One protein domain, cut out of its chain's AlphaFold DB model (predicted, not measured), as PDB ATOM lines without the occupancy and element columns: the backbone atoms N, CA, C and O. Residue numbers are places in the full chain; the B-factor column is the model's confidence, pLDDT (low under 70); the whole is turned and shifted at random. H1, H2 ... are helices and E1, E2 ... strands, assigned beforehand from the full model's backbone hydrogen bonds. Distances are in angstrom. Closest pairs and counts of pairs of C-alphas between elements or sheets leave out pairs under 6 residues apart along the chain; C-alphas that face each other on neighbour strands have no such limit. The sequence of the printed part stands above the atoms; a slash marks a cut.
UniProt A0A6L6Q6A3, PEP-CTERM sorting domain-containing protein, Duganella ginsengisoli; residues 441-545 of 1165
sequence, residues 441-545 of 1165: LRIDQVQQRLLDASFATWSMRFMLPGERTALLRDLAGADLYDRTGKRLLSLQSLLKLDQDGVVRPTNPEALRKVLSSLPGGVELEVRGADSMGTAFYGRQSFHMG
ATOM      1  N   LEU A 441      35.791  26.601 -35.154       90.50
ATOM      2  CA  LEU A 441      35.943  26.981 -36.555       90.50
ATOM      3  C   LEU A 441      37.423  27.239 -36.857       90.50
ATOM      4  O   LEU A 441      38.076  28.018 -36.164       90.50
ATOM      5  N   ARG A 442      37.938  26.608 -37.913       89.06
ATOM      6  CA  ARG A 442      39.297  26.832 -38.405       89.06
ATOM      7  C   ARG A 442      39.314  27.091 -39.901       89.06
ATOM      8  O   ARG A 442      38.840  26.268 -40.676       89.06
ATOM      9  N   ILE A 443      39.960  28.179 -40.284       91.38
ATOM     10  CA  ILE A 443      40.459  28.526 -41.607       91.38
ATOM     11  C   ILE A 443      41.941  28.161 -41.599       91.38
ATOM     12  O   ILE A 443      42.718  28.732 -40.834       91.38
ATOM     13  N   ASP A 444      42.336  27.198 -42.428       86.06
ATOM     14  CA  ASP A 444      43.673  26.596 -42.345       86.06
ATOM     15  C   ASP A 444      44.791  27.597 -42.709       86.06
ATOM     16  O   ASP A 444      45.907  27.479 -42.215       86.06
ATOM     17  N   GLN A 445      44.490  28.609 -43.531       88.00
ATOM     18  CA  GLN A 445      45.439  29.650 -43.954       88.00
ATOM     19  C   GLN A 445      45.496  30.863 -43.016       88.00
ATOM     20  O   GLN A 445      46.321  31.748 -43.231       88.00
ATOM     21  N   VAL A 446      44.641  30.924 -41.990       87.44
ATOM     22  CA  VAL A 446      44.794  31.921 -40.926       87.44
ATOM     23  C   VAL A 446      45.839  31.401 -39.947       87.44
ATOM     24  O   VAL A 446      45.660  30.342 -39.340       87.44
ATOM     25  N   GLN A 447      46.924  32.149 -39.780       80.00
ATOM     26  CA  GLN A 447      48.025  31.822 -38.879       80.00
ATOM     27  C   GLN A 447      48.284  33.010 -37.953       80.00
ATOM     28  O   GLN A 447      48.402  34.130 -38.433       80.00
ATOM     29  N   GLN A 448      48.335  32.804 -36.631       77.44
ATOM     30  CA  GLN A 448      48.558  33.895 -35.660       77.44
ATOM     31  C   GLN A 448      47.600  35.093 -35.861       77.44
ATOM     32  O   GLN A 448      47.995  36.252 -35.766       77.44
ATOM     33  N   ARG A 449      46.326  34.801 -36.185       85.31
ATOM     34  CA  ARG A 449      45.273  35.779 -36.543       85.31
ATOM     35  C   ARG A 449      45.554  36.592 -37.814       85.31
ATOM     36  O   ARG A 449      44.875  37.582 -38.060       85.31
ATOM     37  N   LEU A 450      46.500  36.171 -38.645       87.56
ATOM     38  CA  LEU A 450      46.833  36.780 -39.929       87.56
ATOM     39  C   LEU A 450      46.407  35.863 -41.077       87.56
ATOM     40  O   LEU A 450      46.694  34.670 -41.071       87.56
ATOM     41  N   LEU A 451      45.753  36.433 -42.083       90.44
ATOM     42  CA  LEU A 451      45.545  35.820 -43.389       90.44
ATOM     43  C   LEU A 451      46.392  36.577 -44.410       90.44
ATOM     44  O   LEU A 451      46.111  37.742 -44.695       90.44
ATOM     45  N   ASP A 452      47.415  35.932 -44.968       87.56
ATOM     46  CA  ASP A 452      48.247  36.535 -46.016       87.56
ATOM     47  C   ASP A 452      47.378  36.917 -47.222       87.56
ATOM     48  O   ASP A 452      46.715  36.067 -47.812       87.56
ATOM     49  N   ALA A 453      47.387  38.188 -47.626       88.19
ATOM     50  CA  ALA A 453      46.586  38.700 -48.734       88.19
ATOM     51  C   ALA A 453      46.888  38.024 -50.084       88.19
ATOM     52  O   ALA A 453      46.089  38.130 -51.016       88.19
ATOM     53  N   SER A 454      48.013  37.318 -50.197       85.75
ATOM     54  CA  SER A 454      48.432  36.546 -51.364       85.75
ATOM     55  C   SER A 454      48.051  35.059 -51.313       85.75
ATOM     56  O   SER A 454      48.427  34.324 -52.227       85.75
ATOM     57  N   PHE A 455      47.273  34.610 -50.313       87.12
ATOM     58  CA  PHE A 455      46.924  33.197 -50.118       87.12
ATOM     59  C   PHE A 455      46.518  32.500 -51.428       87.12
ATOM     60  O   PHE A 455      45.627  32.953 -52.156       87.12
ATOM     61  N   ALA A 456      47.176  31.386 -51.756       84.25
ATOM     62  CA  ALA A 456      46.906  30.639 -52.989       84.25
ATOM     63  C   ALA A 456      45.688  29.713 -52.856       84.25
ATOM     64  O   ALA A 456      44.958  29.492 -53.820       84.25
ATOM     65  N   THR A 457      45.467  29.188 -51.652       85.25
ATOM     66  CA  THR A 457      44.382  28.262 -51.323       85.25
ATOM     67  C   THR A 457      43.592  28.784 -50.133       85.25
ATOM     68  O   THR A 457      44.080  29.623 -49.382       85.25
ATOM     69  N   TRP A 458      42.360  28.308 -49.987       90.25
ATOM     70  CA  TRP A 458      41.540  28.578 -48.817       90.25
ATOM     71  C   TRP A 458      40.754  27.322 -48.463       90.25
ATOM     72  O   TRP A 458      40.135  26.709 -49.341       90.25
ATOM     73  N   SER A 459      40.774  26.941 -47.195       92.00
ATOM     74  CA  SER A 459      39.944  25.867 -46.662       92.00
ATOM     75  C   SER A 459      39.525  26.162 -45.237       92.00
ATOM     76  O   SER A 459      40.295  26.698 -44.441       92.00
ATOM     77  N   MET A 460      38.297  25.771 -44.924       94.31
ATOM     78  CA  MET A 460      37.691  25.996 -43.626       94.31
ATOM     79  C   MET A 460      36.928  24.764 -43.153       94.31
ATOM     80  O   MET A 460      36.361  24.024 -43.956       94.31
ATOM     81  N   ARG A 461      36.924  24.528 -41.843       93.38
ATOM     82  CA  ARG A 461      36.365  23.323 -41.232       93.38
ATOM     83  C   ARG A 461      35.999  23.543 -39.771       93.38
ATOM     84  O   ARG A 461      36.614  24.355 -39.086       93.38
ATOM     85  N   PHE A 462      35.040  22.760 -39.297       91.94
ATOM     86  CA  PHE A 462      34.778  22.610 -37.871       91.94
ATOM     87  C   PHE A 462      35.662  21.510 -37.301       91.94
ATOM     88  O   PHE A 462      35.655  20.381 -37.792       91.94
ATOM     89  N   MET A 463      36.426  21.852 -36.274       85.00
ATOM     90  CA  MET A 463      37.334  20.959 -35.575       85.00
ATOM     91  C   MET A 463      36.671  20.470 -34.294       85.00
ATOM     92  O   MET A 463      36.444  21.244 -33.368       85.00
ATOM     93  N   LEU A 464      36.363  19.180 -34.257       79.50
ATOM     94  CA  LEU A 464      35.949  18.478 -33.050       79.50
ATOM     95  C   LEU A 464      37.144  18.337 -32.088       79.50
ATOM     96  O   LEU A 464      38.299  18.390 -32.539       79.50
ATOM     97  N   PRO A 465      36.893  18.068 -30.793       68.06
ATOM     98  CA  PRO A 465      37.940  17.655 -29.862       68.06
ATOM     99  C   PRO A 465      38.831  16.550 -30.456       68.06
ATOM    100  O   PRO A 465      38.348  15.630 -31.122       68.06
ATOM    101  N   GLY A 466      40.148  16.674 -30.262       64.75
ATOM    102  CA  GLY A 466      41.131  15.749 -30.838       64.75
ATOM    103  C   GLY A 466      41.453  15.979 -32.322       64.75
ATOM    104  O   GLY A 466      41.874  15.044 -32.998       64.75
ATOM    105  N   GLU A 467      41.265  17.198 -32.845       72.00
ATOM    106  CA  GLU A 467      41.721  17.608 -34.191       72.00
ATOM    107  C   GLU A 467      41.061  16.843 -35.360       72.00
ATOM    108  O   GLU A 467      41.596  16.750 -36.467       72.00
ATOM    109  N   ARG A 468      39.842  16.342 -35.149       82.69
ATOM    110  CA  ARG A 468      39.035  15.704 -36.199       82.69
ATOM    111  C   ARG A 468      38.112  16.710 -36.885       82.69
ATOM    112  O   ARG A 468      37.420  17.464 -36.211       82.69
ATOM    113  N   THR A 469      38.017  16.663 -38.213       88.50
ATOM    114  CA  THR A 469      37.026  17.454 -38.964       88.50
ATOM    115  C   THR A 469      35.607  16.923 -38.719       88.50
ATOM    116  O   THR A 469      35.362  15.723 -38.870       88.50
ATOM    117  N   ALA A 470      34.660  17.803 -38.389       90.19
ATOM    118  CA  ALA A 470      33.238  17.479 -38.404       90.19
ATOM    119  C   ALA A 470      32.757  17.279 -39.851       90.19
ATOM    120  O   ALA A 470      33.004  18.114 -40.723       90.19
ATOM    121  N   LEU A 471      32.060  16.170 -40.116       92.50
ATOM    122  CA  LEU A 471      31.554  15.837 -41.451       92.50
ATOM    123  C   LEU A 471      30.260  16.596 -41.750       92.50
ATOM    124  O   LEU A 471      29.172  16.014 -41.757       92.50
ATOM    125  N   LEU A 472      30.393  17.893 -42.020       91.31
ATOM    126  CA  LEU A 472      29.277  18.694 -42.495       91.31
ATOM    127  C   LEU A 472      28.706  18.105 -43.791       91.31
ATOM    128  O   LEU A 472      29.434  17.713 -44.707       91.31
ATOM    129  N   ARG A 473      27.378  18.068 -43.866       87.44
ATOM    130  CA  ARG A 473      26.599  17.756 -45.073       87.44
ATOM    131  C   ARG A 473      25.819  18.952 -45.585       87.44
ATOM    132  O   ARG A 473      25.347  18.920 -46.716       87.44
ATOM    133  N   ASP A 474      25.751  19.998 -44.776       86.25
ATOM    134  CA  ASP A 474      25.060  21.225 -45.089       86.25
ATOM    135  C   ASP A 474      25.843  22.449 -44.588       86.25
ATOM    136  O   ASP A 474      26.316  22.474 -43.449       86.25
ATOM    137  N   LEU A 475      25.978  23.460 -45.452       89.25
ATOM    138  CA  LEU A 475      26.563  24.762 -45.128       89.25
ATOM    139  C   LEU A 475      25.440  25.801 -45.099       89.25
ATOM    140  O   LEU A 475      25.003  26.308 -46.137       89.25
ATOM    141  N   ALA A 476      24.972  26.103 -43.894       81.69
ATOM    142  CA  ALA A 476      23.800  26.932 -43.676       81.69
ATOM    143  C   ALA A 476      24.082  28.433 -43.813       81.69
ATOM    144  O   ALA A 476      23.220  29.156 -44.315       81.69
ATOM    145  N   GLY A 477      25.275  28.895 -43.425       85.19
ATOM    146  CA  GLY A 477      25.660  30.306 -43.504       85.19
ATOM    147  C   GLY A 477      27.161  30.529 -43.326       85.19
ATOM    148  O   GLY A 477      27.850  29.711 -42.713       85.19
ATOM    149  N   ALA A 478      27.656  31.628 -43.893       91.19
ATOM    150  CA  ALA A 478      29.029  32.103 -43.754       91.19
ATOM    151  C   ALA A 478      29.037  33.630 -43.918       91.19
ATOM    152  O   ALA A 478      28.880  34.128 -45.035       91.19
ATOM    153  N   ASP A 479      29.186  34.369 -42.824       87.62
ATOM    154  CA  ASP A 479      28.993  35.819 -42.769       87.62
ATOM    155  C   ASP A 479      30.180  36.513 -42.101       87.62
ATOM    156  O   ASP A 479      30.718  36.044 -41.103       87.62
ATOM    157  N   LEU A 480      30.604  37.635 -42.680       88.56
ATOM    158  CA  LEU A 480      31.688  38.459 -42.156       88.56
ATOM    159  C   LEU A 480      31.138  39.611 -41.333       88.56
ATOM    160  O   LEU A 480      30.199  40.288 -41.759       88.56
ATOM    161  N   TYR A 481      31.801  39.878 -40.219       82.31
ATOM    162  CA  TYR A 481      31.522  40.968 -39.299       82.31
ATOM    163  C   TYR A 481      32.782  41.818 -39.106       82.31
ATOM    164  O   TYR A 481      33.905  41.320 -39.221       82.31
ATOM    165  N   ASP A 482      32.603  43.110 -38.840       76.38
ATOM    166  CA  ASP A 482      33.682  43.941 -38.304       76.38
ATOM    167  C   ASP A 482      33.829  43.752 -36.784       76.38
ATOM    168  O   ASP A 482      33.067  43.025 -36.145       76.38
ATOM    169  N   ARG A 483      34.811  44.434 -36.187       68.31
ATOM    170  CA  ARG A 483      35.087  44.383 -34.742       68.31
ATOM    171  C   ARG A 483      33.950  44.890 -33.851       68.31
ATOM    172  O   ARG A 483      33.913  44.535 -32.681       68.31
ATOM    173  N   THR A 484      33.024  45.684 -34.390       61.56
ATOM    174  CA  THR A 484      31.838  46.151 -33.652       61.56
ATOM    175  C   THR A 484      30.708  45.117 -33.684       61.56
ATOM    176  O   THR A 484      29.687  45.252 -33.010       61.56
ATOM    177  N   GLY A 485      30.889  44.036 -34.449       65.19
ATOM    178  CA  GLY A 485      29.881  43.011 -34.674       65.19
ATOM    179  C   GLY A 485      28.827  43.427 -35.696       65.19
ATOM    180  O   GLY A 485      27.775  42.795 -35.764       65.19
ATOM    181  N   LYS A 486      29.089  44.461 -36.503       70.56
ATOM    182  CA  LYS A 486      28.246  44.808 -37.643       70.56
ATOM    183  C   LYS A 486      28.559  43.870 -38.802       70.56
ATOM    184  O   LYS A 486      29.711  43.712 -39.208       70.56
ATOM    185  N   ARG A 487      27.514  43.269 -39.373       75.69
ATOM    186  CA  ARG A 487      27.639  42.402 -40.548       75.69
ATOM    187  C   ARG A 487      28.099  43.213 -41.761       75.69
ATOM    188  O   ARG A 487      27.461  44.193 -42.143       75.69
ATOM    189  N   LEU A 488      29.184  42.770 -42.383       82.06
ATOM    190  CA  LEU A 488      29.770  43.364 -43.579       82.06
ATOM    191  C   LEU A 488      29.166  42.755 -44.848       82.06
ATOM    192  O   LEU A 488      28.659  43.484 -45.697       82.06
ATOM    193  N   LEU A 489      29.218  41.425 -44.986       87.06
ATOM    194  CA  LEU A 489      28.708  40.695 -46.155       87.06
ATOM    195  C   LEU A 489      28.618  39.182 -45.904       87.06
ATOM    196  O   LEU A 489      29.258  38.661 -44.995       87.06
ATOM    197  N   SER A 490      27.876  38.472 -46.759       86.31
ATOM    198  CA  SER A 490      27.859  37.004 -46.785       86.31
ATOM    199  C   SER A 490      28.865  36.446 -47.789       86.31
ATOM    200  O   SER A 490      28.926  36.903 -48.932       86.31
ATOM    201  N   LEU A 491      29.613  35.421 -47.385       92.00
ATOM    202  CA  LEU A 491      30.507  34.648 -48.246       92.00
ATOM    203  C   LEU A 491      29.833  33.421 -48.867       92.00
ATOM    204  O   LEU A 491      30.454  32.753 -49.690       92.00
ATOM    205  N   GLN A 492      28.585  33.109 -48.511       86.75
ATOM    206  CA  GLN A 492      27.957  31.828 -48.850       86.75
ATOM    207  C   GLN A 492      27.974  31.502 -50.354       86.75
ATOM    208  O   GLN A 492      28.258  30.370 -50.727       86.75
ATOM    209  N   SER A 493      27.756  32.487 -51.234       86.69
ATOM    210  CA  SER A 493      27.783  32.289 -52.697       86.69
ATOM    211  C   SER A 493      29.183  32.036 -53.277       86.69
ATOM    212  O   SER A 493      29.316  31.552 -54.403       86.69
ATOM    213  N   LEU A 494      30.235  32.354 -52.521       93.25
ATOM    214  CA  LEU A 494      31.635  32.155 -52.897       93.25
ATOM    215  C   LEU A 494      32.209  30.848 -52.350       93.25
ATOM    216  O   LEU A 494      33.372  30.547 -52.615       93.25
ATOM    217  N   LEU A 495      31.420  30.082 -51.595       95.31
ATOM    218  CA  LEU A 495      31.853  28.884 -50.892       95.31
ATOM    219  C   LEU A 495      31.071  27.655 -51.362       95.31
ATOM    220  O   LEU A 495      29.932  27.734 -51.813       95.31
ATOM    221  N   LYS A 496      31.708  26.496 -51.243       94.06
ATOM    222  CA  LYS A 496      31.109  25.180 -51.440       94.06
ATOM    223  C   LYS A 496      31.528  24.251 -50.311       94.06
ATOM    224  O   LYS A 496      32.628  24.380 -49.774       94.06
ATOM    225  N   LEU A 497      30.659  23.304 -49.988       94.75
ATOM    226  CA  LEU A 497      30.939  22.232 -49.045       94.75
ATOM    227  C   LEU A 497      31.331  20.969 -49.815       94.75
ATOM    228  O   LEU A 497      30.568  20.495 -50.658       94.75
ATOM    229  N   ASP A 498      32.514  20.433 -49.534       93.69
ATOM    230  CA  ASP A 498      32.975  19.175 -50.115       93.69
ATOM    231  C   ASP A 498      32.570  17.969 -49.237       93.69
ATOM    232  O   ASP A 498      32.153  18.099 -48.085       93.69
ATOM    233  N   GLN A 499      32.673  16.753 -49.788       89.56
ATOM    234  CA  GLN A 499      32.202  15.523 -49.128       89.56
ATOM    235  C   GLN A 499      32.962  15.158 -47.841       89.56
ATOM    236  O   GLN A 499      32.460  14.355 -47.048       89.56
ATOM    237  N   ASP A 500      34.156  15.717 -47.646       90.12
ATOM    238  CA  ASP A 500      35.009  15.557 -46.465       90.12
ATOM    239  C   ASP A 500      34.619  16.501 -45.311       90.12
ATOM    240  O   ASP A 500      35.290  16.513 -44.280       90.12
ATOM    241  N   GLY A 501      33.545  17.286 -45.464       91.75
ATOM    242  CA  GLY A 501      33.107  18.277 -44.478       91.75
ATOM    243  C   GLY A 501      33.885  19.594 -44.546       91.75
ATOM    244  O   GLY A 501      33.630  20.496 -43.750       91.75
ATOM    245  N   VAL A 502      34.834  19.719 -45.481       94.25
ATOM    246  CA  VAL A 502      35.649  20.924 -45.652       94.25
ATOM    247  C   VAL A 502      34.938  21.895 -46.588       94.25
ATOM    248  O   VAL A 502      34.472  21.537 -47.669       94.25
ATOM    249  N   VAL A 503      34.895  23.155 -46.177       95.50
ATOM    250  CA  VAL A 503      34.373  24.260 -46.971       95.50
ATOM    251  C   VAL A 503      35.527  24.873 -47.764       95.50
ATOM    252  O   VAL A 503      36.590  25.167 -47.212       95.50
ATOM    253  N   ARG A 504      35.336  25.052 -49.073       95.00
ATOM    254  CA  ARG A 504      36.335  25.598 -50.009       95.00
ATOM    255  C   ARG A 504      35.703  26.678 -50.887       95.00
ATOM    256  O   ARG A 504      34.490  26.645 -51.094       95.00
ATOM    257  N   PRO A 505      36.474  27.627 -51.440       94.62
ATOM    258  CA  PRO A 505      35.916  28.604 -52.357       94.62
ATOM    259  C   PRO A 505      35.464  27.942 -53.662       94.62
ATOM    260  O   PRO A 505      36.122  27.038 -54.184       94.62
ATOM    261  N   THR A 506      34.374  28.441 -54.234       93.81
ATOM    262  CA  THR A 506      34.001  28.161 -55.628       93.81
ATOM    263  C   THR A 506      34.937  28.886 -56.594       93.81
ATOM    264  O   THR A 506      35.292  28.345 -57.638       93.81
ATOM    265  N   ASN A 507      35.387  30.089 -56.217       90.56
ATOM    266  CA  ASN A 507      36.377  30.884 -56.935       90.56
ATOM    267  C   ASN A 507      37.365  31.545 -55.942       90.56
ATOM    268  O   ASN A 507      37.021  32.560 -55.325       90.56
ATOM    269  N   PRO A 508      38.592  31.001 -55.783       89.75
ATOM    270  CA  PRO A 508      39.595  31.541 -54.863       89.75
ATOM    271  C   PRO A 508      39.974  33.005 -55.126       89.75
ATOM    272  O   PRO A 508      40.194  33.759 -54.183       89.75
ATOM    273  N   GLU A 509      40.036  33.433 -56.391       90.44
ATOM    274  CA  GLU A 509      40.402  34.809 -56.745       90.44
ATOM    275  C   GLU A 509      39.307  35.803 -56.360       90.44
ATOM    276  O   GLU A 509      39.600  36.878 -55.831       90.44
ATOM    277  N   ALA A 510      38.040  35.435 -56.580       91.56
ATOM    278  CA  ALA A 510      36.902  36.247 -56.168       91.56
ATOM    279  C   ALA A 510      36.857  36.402 -54.642       91.56
ATOM    280  O   ALA A 510      36.720  37.523 -54.150       91.56
ATOM    281  N   LEU A 511      37.056  35.305 -53.900       93.50
ATOM    282  CA  LEU A 511      37.149  35.346 -52.440       93.50
ATOM    283  C   LEU A 511      38.304  36.249 -51.983       93.50
ATOM    284  O   LEU A 511      38.092  37.143 -51.166       93.50
ATOM    285  N   ARG A 512      39.507  36.086 -52.553       92.06
ATOM    286  CA  ARG A 512      40.675  36.922 -52.227       92.06
ATOM    287  C   ARG A 512      40.408  38.401 -52.478       92.06
ATOM    288  O   ARG A 512      40.777  39.227 -51.648       92.06
ATOM    289  N   LYS A 513      39.745  38.746 -53.586       90.12
ATOM    290  CA  LYS A 513      39.384  40.132 -53.915       90.12
ATOM    291  C   LYS A 513      38.425  40.728 -52.883       90.12
ATOM    292  O   LYS A 513      38.638  41.863 -52.463       90.12
ATOM    293  N   VAL A 514      37.408  39.969 -52.468       90.69
ATOM    294  CA  VAL A 514      36.458  40.392 -51.429       90.69
ATOM    295  C   VAL A 514      37.182  40.605 -50.103       90.69
ATOM    296  O   VAL A 514      37.141  41.710 -49.574       90.69
ATOM    297  N   LEU A 515      37.928  39.609 -49.616       90.81
ATOM    298  CA  LEU A 515      38.650  39.714 -48.344       90.81
ATOM    299  C   LEU A 515      39.692  40.845 -48.354       90.81
ATOM    300  O   LEU A 515      39.796  41.608 -47.400       90.81
ATOM    301  N   SER A 516      40.401  41.034 -49.469       85.56
ATOM    302  CA  SER A 516      41.394  42.110 -49.617       85.56
ATOM    303  C   SER A 516      40.787  43.515 -49.655       85.56
ATOM    304  O   SER A 516      41.531  44.487 -49.511       85.56
ATOM    305  N   SER A 517      39.473  43.653 -49.847       82.25
ATOM    306  CA  SER A 517      38.782  44.949 -49.807       82.25
ATOM    307  C   SER A 517      38.366  45.376 -48.396       82.25
ATOM    308  O   SER A 517      38.016  46.536 -48.195       82.25
ATOM    309  N   LEU A 518      38.427  44.463 -47.422       80.56
ATOM    310  CA  LEU A 518      37.957  44.716 -46.064       80.56
ATOM    311  C   LEU A 518      38.971  45.561 -45.271       80.56
ATOM    312  O   LEU A 518      40.184  45.302 -45.353       80.56
ATOM    313  N   PRO A 519      38.503  46.575 -44.519       68.31
ATOM    314  CA  PRO A 519      39.343  47.350 -43.617       68.31
ATOM    315  C   PRO A 519      39.560  46.604 -42.291       68.31
ATOM    316  O   PRO A 519      38.634  46.008 -41.751       68.31
ATOM    317  N   GLY A 520      40.773  46.689 -41.739       74.56
ATOM    318  CA  GLY A 520      41.077  46.216 -40.384       74.56
ATOM    319  C   GLY A 520      40.921  44.705 -40.159       74.56
ATOM    320  O   GLY A 520      41.118  43.898 -41.072       74.56
ATOM    321  N   GLY A 521      40.627  44.346 -38.907       83.62
ATOM    322  CA  GLY A 521      40.340  42.976 -38.486       83.62
ATOM    323  C   GLY A 521      38.869  42.624 -38.690       83.62
ATOM    324  O   GLY A 521      37.994  43.462 -38.473       83.62
ATOM    325  N   VAL A 522      38.611  41.382 -39.085       88.94
ATOM    326  CA  VAL A 522      37.273  40.857 -39.373       88.94
ATOM    327  C   VAL A 522      37.037  39.555 -38.626       88.94
ATOM    328  O   VAL A 522      37.982  38.845 -38.282       88.94
ATOM    329  N   GLU A 523      35.770  39.226 -38.409       89.50
ATOM    330  CA  GLU A 523      35.336  37.965 -37.818       89.50
ATOM    331  C   GLU A 523      34.450  37.213 -38.812       89.50
ATOM    332  O   GLU A 523      33.471  37.758 -39.325       89.50
ATOM    333  N   LEU A 524      34.810  35.966 -39.123       91.25
ATOM    334  CA  LEU A 524      33.989  35.082 -39.945       91.25
ATOM    335  C   LEU A 524      33.140  34.192 -39.042       91.25
ATOM    336  O   LEU A 524      33.691  33.375 -38.313       91.25
ATOM    337  N   GLU A 525      31.820  34.309 -39.148       90.12
ATOM    338  CA  GLU A 525      30.852  33.409 -38.527       90.12
ATOM    339  C   GLU A 525      30.371  32.364 -39.533       90.12
ATOM    340  O   GLU A 525      30.056  32.687 -40.679       90.12
ATOM    341  N   VAL A 526      30.289  31.104 -39.108       90.00
ATOM    342  CA  VAL A 526      29.869  29.990 -39.959       90.00
ATOM    343  C   VAL A 526      28.891  29.104 -39.223       90.00
ATOM    344  O   VAL A 526      29.045  28.841 -38.031       90.00
ATOM    345  N   ARG A 527      27.906  28.600 -39.970       87.06
ATOM    346  CA  ARG A 527      26.899  27.657 -39.486       87.06
ATOM    347  C   ARG A 527      26.747  26.501 -40.466       87.06
ATOM    348  O   ARG A 527      26.734  26.709 -41.682       87.06
ATOM    349  N   GLY A 528      26.594  25.287 -39.957       87.56
ATOM    350  CA  GLY A 528      26.381  24.095 -40.780       87.56
ATOM    351  C   GLY A 528      25.797  22.936 -39.988       87.56
ATOM    352  O   GLY A 528      25.663  23.027 -38.771       87.56
ATOM    353  N   ALA A 529      25.455  21.848 -40.672       84.25
ATOM    354  CA  ALA A 529      24.958  20.635 -40.031       84.25
ATOM    355  C   ALA A 529      25.549  19.364 -40.655       84.25
ATOM    356  O   ALA A 529      25.943  19.353 -41.826       84.25
ATOM    357  N   ASP A 530      25.621  18.286 -39.874       84.19
ATOM    358  CA  ASP A 530      25.976  16.949 -40.366       84.19
ATOM    359  C   ASP A 530      24.750  16.166 -40.888       84.19
ATOM    360  O   ASP A 530      23.632  16.676 -40.952       84.19
ATOM    361  N   SER A 531      24.945  14.902 -41.282       77.19
ATOM    362  CA  SER A 531      23.856  14.032 -41.765       77.19
ATOM    363  C   SER A 531      22.814  13.667 -40.707       77.19
ATOM    364  O   SER A 531      21.744  13.187 -41.068       77.19
ATOM    365  N   MET A 532      23.142  13.817 -39.423       72.25
ATOM    366  CA  MET A 532      22.243  13.526 -38.306       72.25
ATOM    367  C   MET A 532      21.432  14.759 -37.891       72.25
ATOM    368  O   MET A 532      20.576  14.649 -37.017       72.25
ATOM    369  N   GLY A 533      21.682  15.918 -38.513       69.12
ATOM    370  CA  GLY A 533      21.084  17.191 -38.124       69.12
ATOM    371  C   GLY A 533      21.783  17.846 -36.933       69.12
ATOM    372  O   GLY A 533      21.255  18.812 -36.387       69.12
ATOM    373  N   THR A 534      22.963  17.365 -36.527       77.19
ATOM    374  CA  THR A 534      23.774  18.037 -35.507       77.19
ATOM    375  C   THR A 534      24.233  19.378 -36.061       77.19
ATOM    376  O   THR A 534      24.935  19.410 -37.074       77.19
ATOM    377  N   ALA A 535      23.858  20.477 -35.408       80.12
ATOM    378  CA  ALA A 535      24.265  21.810 -35.827       80.12
ATOM    379  C   ALA A 535      25.648  22.182 -35.278       80.12
ATOM    380  O   ALA A 535      25.994  21.880 -34.134       80.12
ATOM    381  N   PHE A 536      26.411  22.900 -36.093       84.75
ATOM    382  CA  PHE A 536      27.714  23.462 -35.770       84.75
ATOM    383  C   PHE A 536      27.692  24.967 -35.995       84.75
ATOM    384  O   PHE A 536      27.136  25.455 -36.983       84.75
ATOM    385  N   TYR A 537      28.333  25.675 -35.077       85.31
ATOM    386  CA  TYR A 537      28.481  27.118 -35.082       85.31
ATOM    387  C   TYR A 537      29.904  27.460 -34.681       85.31
ATOM    388  O   TYR A 537      30.470  26.830 -33.787       85.31
ATOM    389  N   GLY A 538      30.496  28.458 -35.322       84.50
ATOM    390  CA  GLY A 538      31.790  28.946 -34.883       84.50
ATOM    391  C   GLY A 538      32.173  30.248 -35.543       84.50
ATOM    392  O   GLY A 538      31.662  30.610 -36.604       84.50
ATOM    393  N   ARG A 539      33.092  30.939 -34.879       86.81
ATOM    394  CA  ARG A 539      33.659  32.202 -35.321       86.81
ATOM    395  C   ARG A 539      35.173  32.104 -35.375       86.81
ATOM    396  O   ARG A 539      35.780  31.396 -34.571       86.81
ATOM    397  N   GLN A 540      35.777  32.811 -36.319       88.38
ATOM    398  CA  GLN A 540      37.219  32.997 -36.350       88.38
ATOM    399  C   GLN A 540      37.574  34.410 -36.793       88.38
ATOM    400  O   GLN A 540      37.236  34.831 -37.902       88.38
ATOM    401  N   SER A 541      38.313  35.105 -35.933       88.00
ATOM    402  CA  SER A 541      38.824  36.447 -36.200       88.00
ATOM    403  C   SER A 541      40.187  36.402 -36.876       88.00
ATOM    404  O   SER A 541      41.045  35.584 -36.528       88.00
ATOM    405  N   PHE A 542      40.398  37.296 -37.836       89.88
ATOM    406  CA  PHE A 542      41.682  37.466 -38.502       89.88
ATOM    407  C   PHE A 542      41.848  38.866 -39.099       89.88
ATOM    408  O   PHE A 542      40.895  39.614 -39.312       89.88
ATOM    409  N   HIS A 543      43.094  39.198 -39.409       89.69
ATOM    410  CA  HIS A 543      43.521  40.404 -40.102       89.69
ATOM    411  C   HIS A 543      44.131  40.047 -41.445       89.69
ATOM    412  O   HIS A 543      44.812  39.032 -41.578       89.69
ATOM    413  N   MET A 544      43.952  40.914 -42.436       89.12
ATOM    414  CA  MET A 544      44.618  40.746 -43.725       89.12
ATOM    415  C   MET A 544      46.087  41.178 -43.629       89.12
ATOM    416  O   MET A 544      46.375  42.370 -43.512       89.12
ATOM    417  N   GLY A 545      47.010  40.222 -43.733       89.94
ATOM    418  CA  GLY A 545      48.449  40.453 -43.836       89.94
ATOM    419  C   GLY A 545      48.822  40.945 -45.231       89.94
ATOM    420  O   GLY A 545      48.721  40.199 -46.198       89.94
TER     421      GLY A 545
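Overview. This is residues 441 to 545 of the 1165 residues of the protein "PEP-CTERM sorting domain-containing protein" of Duganella ginsengisoli (UniProt A0A6L6Q6A3). The domain is a small barrel, not fully closed: the long strands E9, E8 and E4 form one curled wall, and the short pairs E1 with E3 and E6 with E7 complete the ring. H1 follows E7 at one end, near E2 and the last residues of E9, while E5 extends the wall beside E4. The 105 printed residues hold one named helix and nine named strands, in the order E1 E2 E3 E4 E5 E6 E7 H1 E8 E9, and the class is mostly strand. The largest sheet, of order E2 E9 E8 E4 E5, is mixed; the other two are antiparallel pairs. The whole is compact, with a radius of gyration of the C-alphas of 13.1 A and spans of 38 by 29 by 27 A.

Along the chain. E1, residues 441 to 443, begins at C-alpha 441 (35.943, 26.981, -36.555). E2 is residues 450 to 452, and E3, residues 460 to 464, is 13.1 A long. E4, residues 472 to 482, is 26.0 A long and bends by 54 degrees at residue 476. E5 is residues 487 to 490, E6 residues 495 to 497 and E7 residues 503 to 505. H1, residues 508 to 516, is 11.9 A long and begins at C-alpha 508 (39.595, 31.541, -54.863). E8, residues 521 to 530, measures 29.8 A. E9, residues 535 to 545, measures 31.6 A and ends at C-alpha 545 (48.449, 40.453, -43.836).

Arrangement. The hairpin E8 and E9 is antiparallel at 154 degrees, with N 524 and O 540 at 2.9 A. E8 and E4 are antiparallel at 162 degrees, with N 525 and O 479 at 2.8 A. E4 and E5 form a hairpin, with N 488 and O 480 at 2.8 A. E2, an edge strand, is parallel to E9 at 67 degrees, with N 451 and O 543 at 2.8 A. E9 is staggered: residues 535 to 543 pair with E8 and 543 to 545 with E2. This sheet is strongly twisted. The closest C-alphas of E1 and E9, Leu 441 and Gly 538, are 4.9 A apart. E1 and E3 are antiparallel, with N 461 and O 442 at 2.8 A. The closest C-alphas of E3 and E7 are Met 460 and Val 503, 5.0 A. E6 and E7 form a hairpin, with N 496 and O 504 at 2.8 A. The closest C-alphas of E6 and E4 are Leu 497 and Leu 475, 6.4 A. H1 is at the sheet's level, at a height of 2.6 A; each of its O i to N i+4 pairs is within hydrogen-bond range.

Size, cuts and confidence. The two C-alphas farthest apart, of Pro 519 and Met 532, are 38.3 A apart. The printed part has no cut and no long link. The mean pLDDT of the printed part is 85.9; residues 465 to 466, 483 to 485, 519 and 533 are under 70.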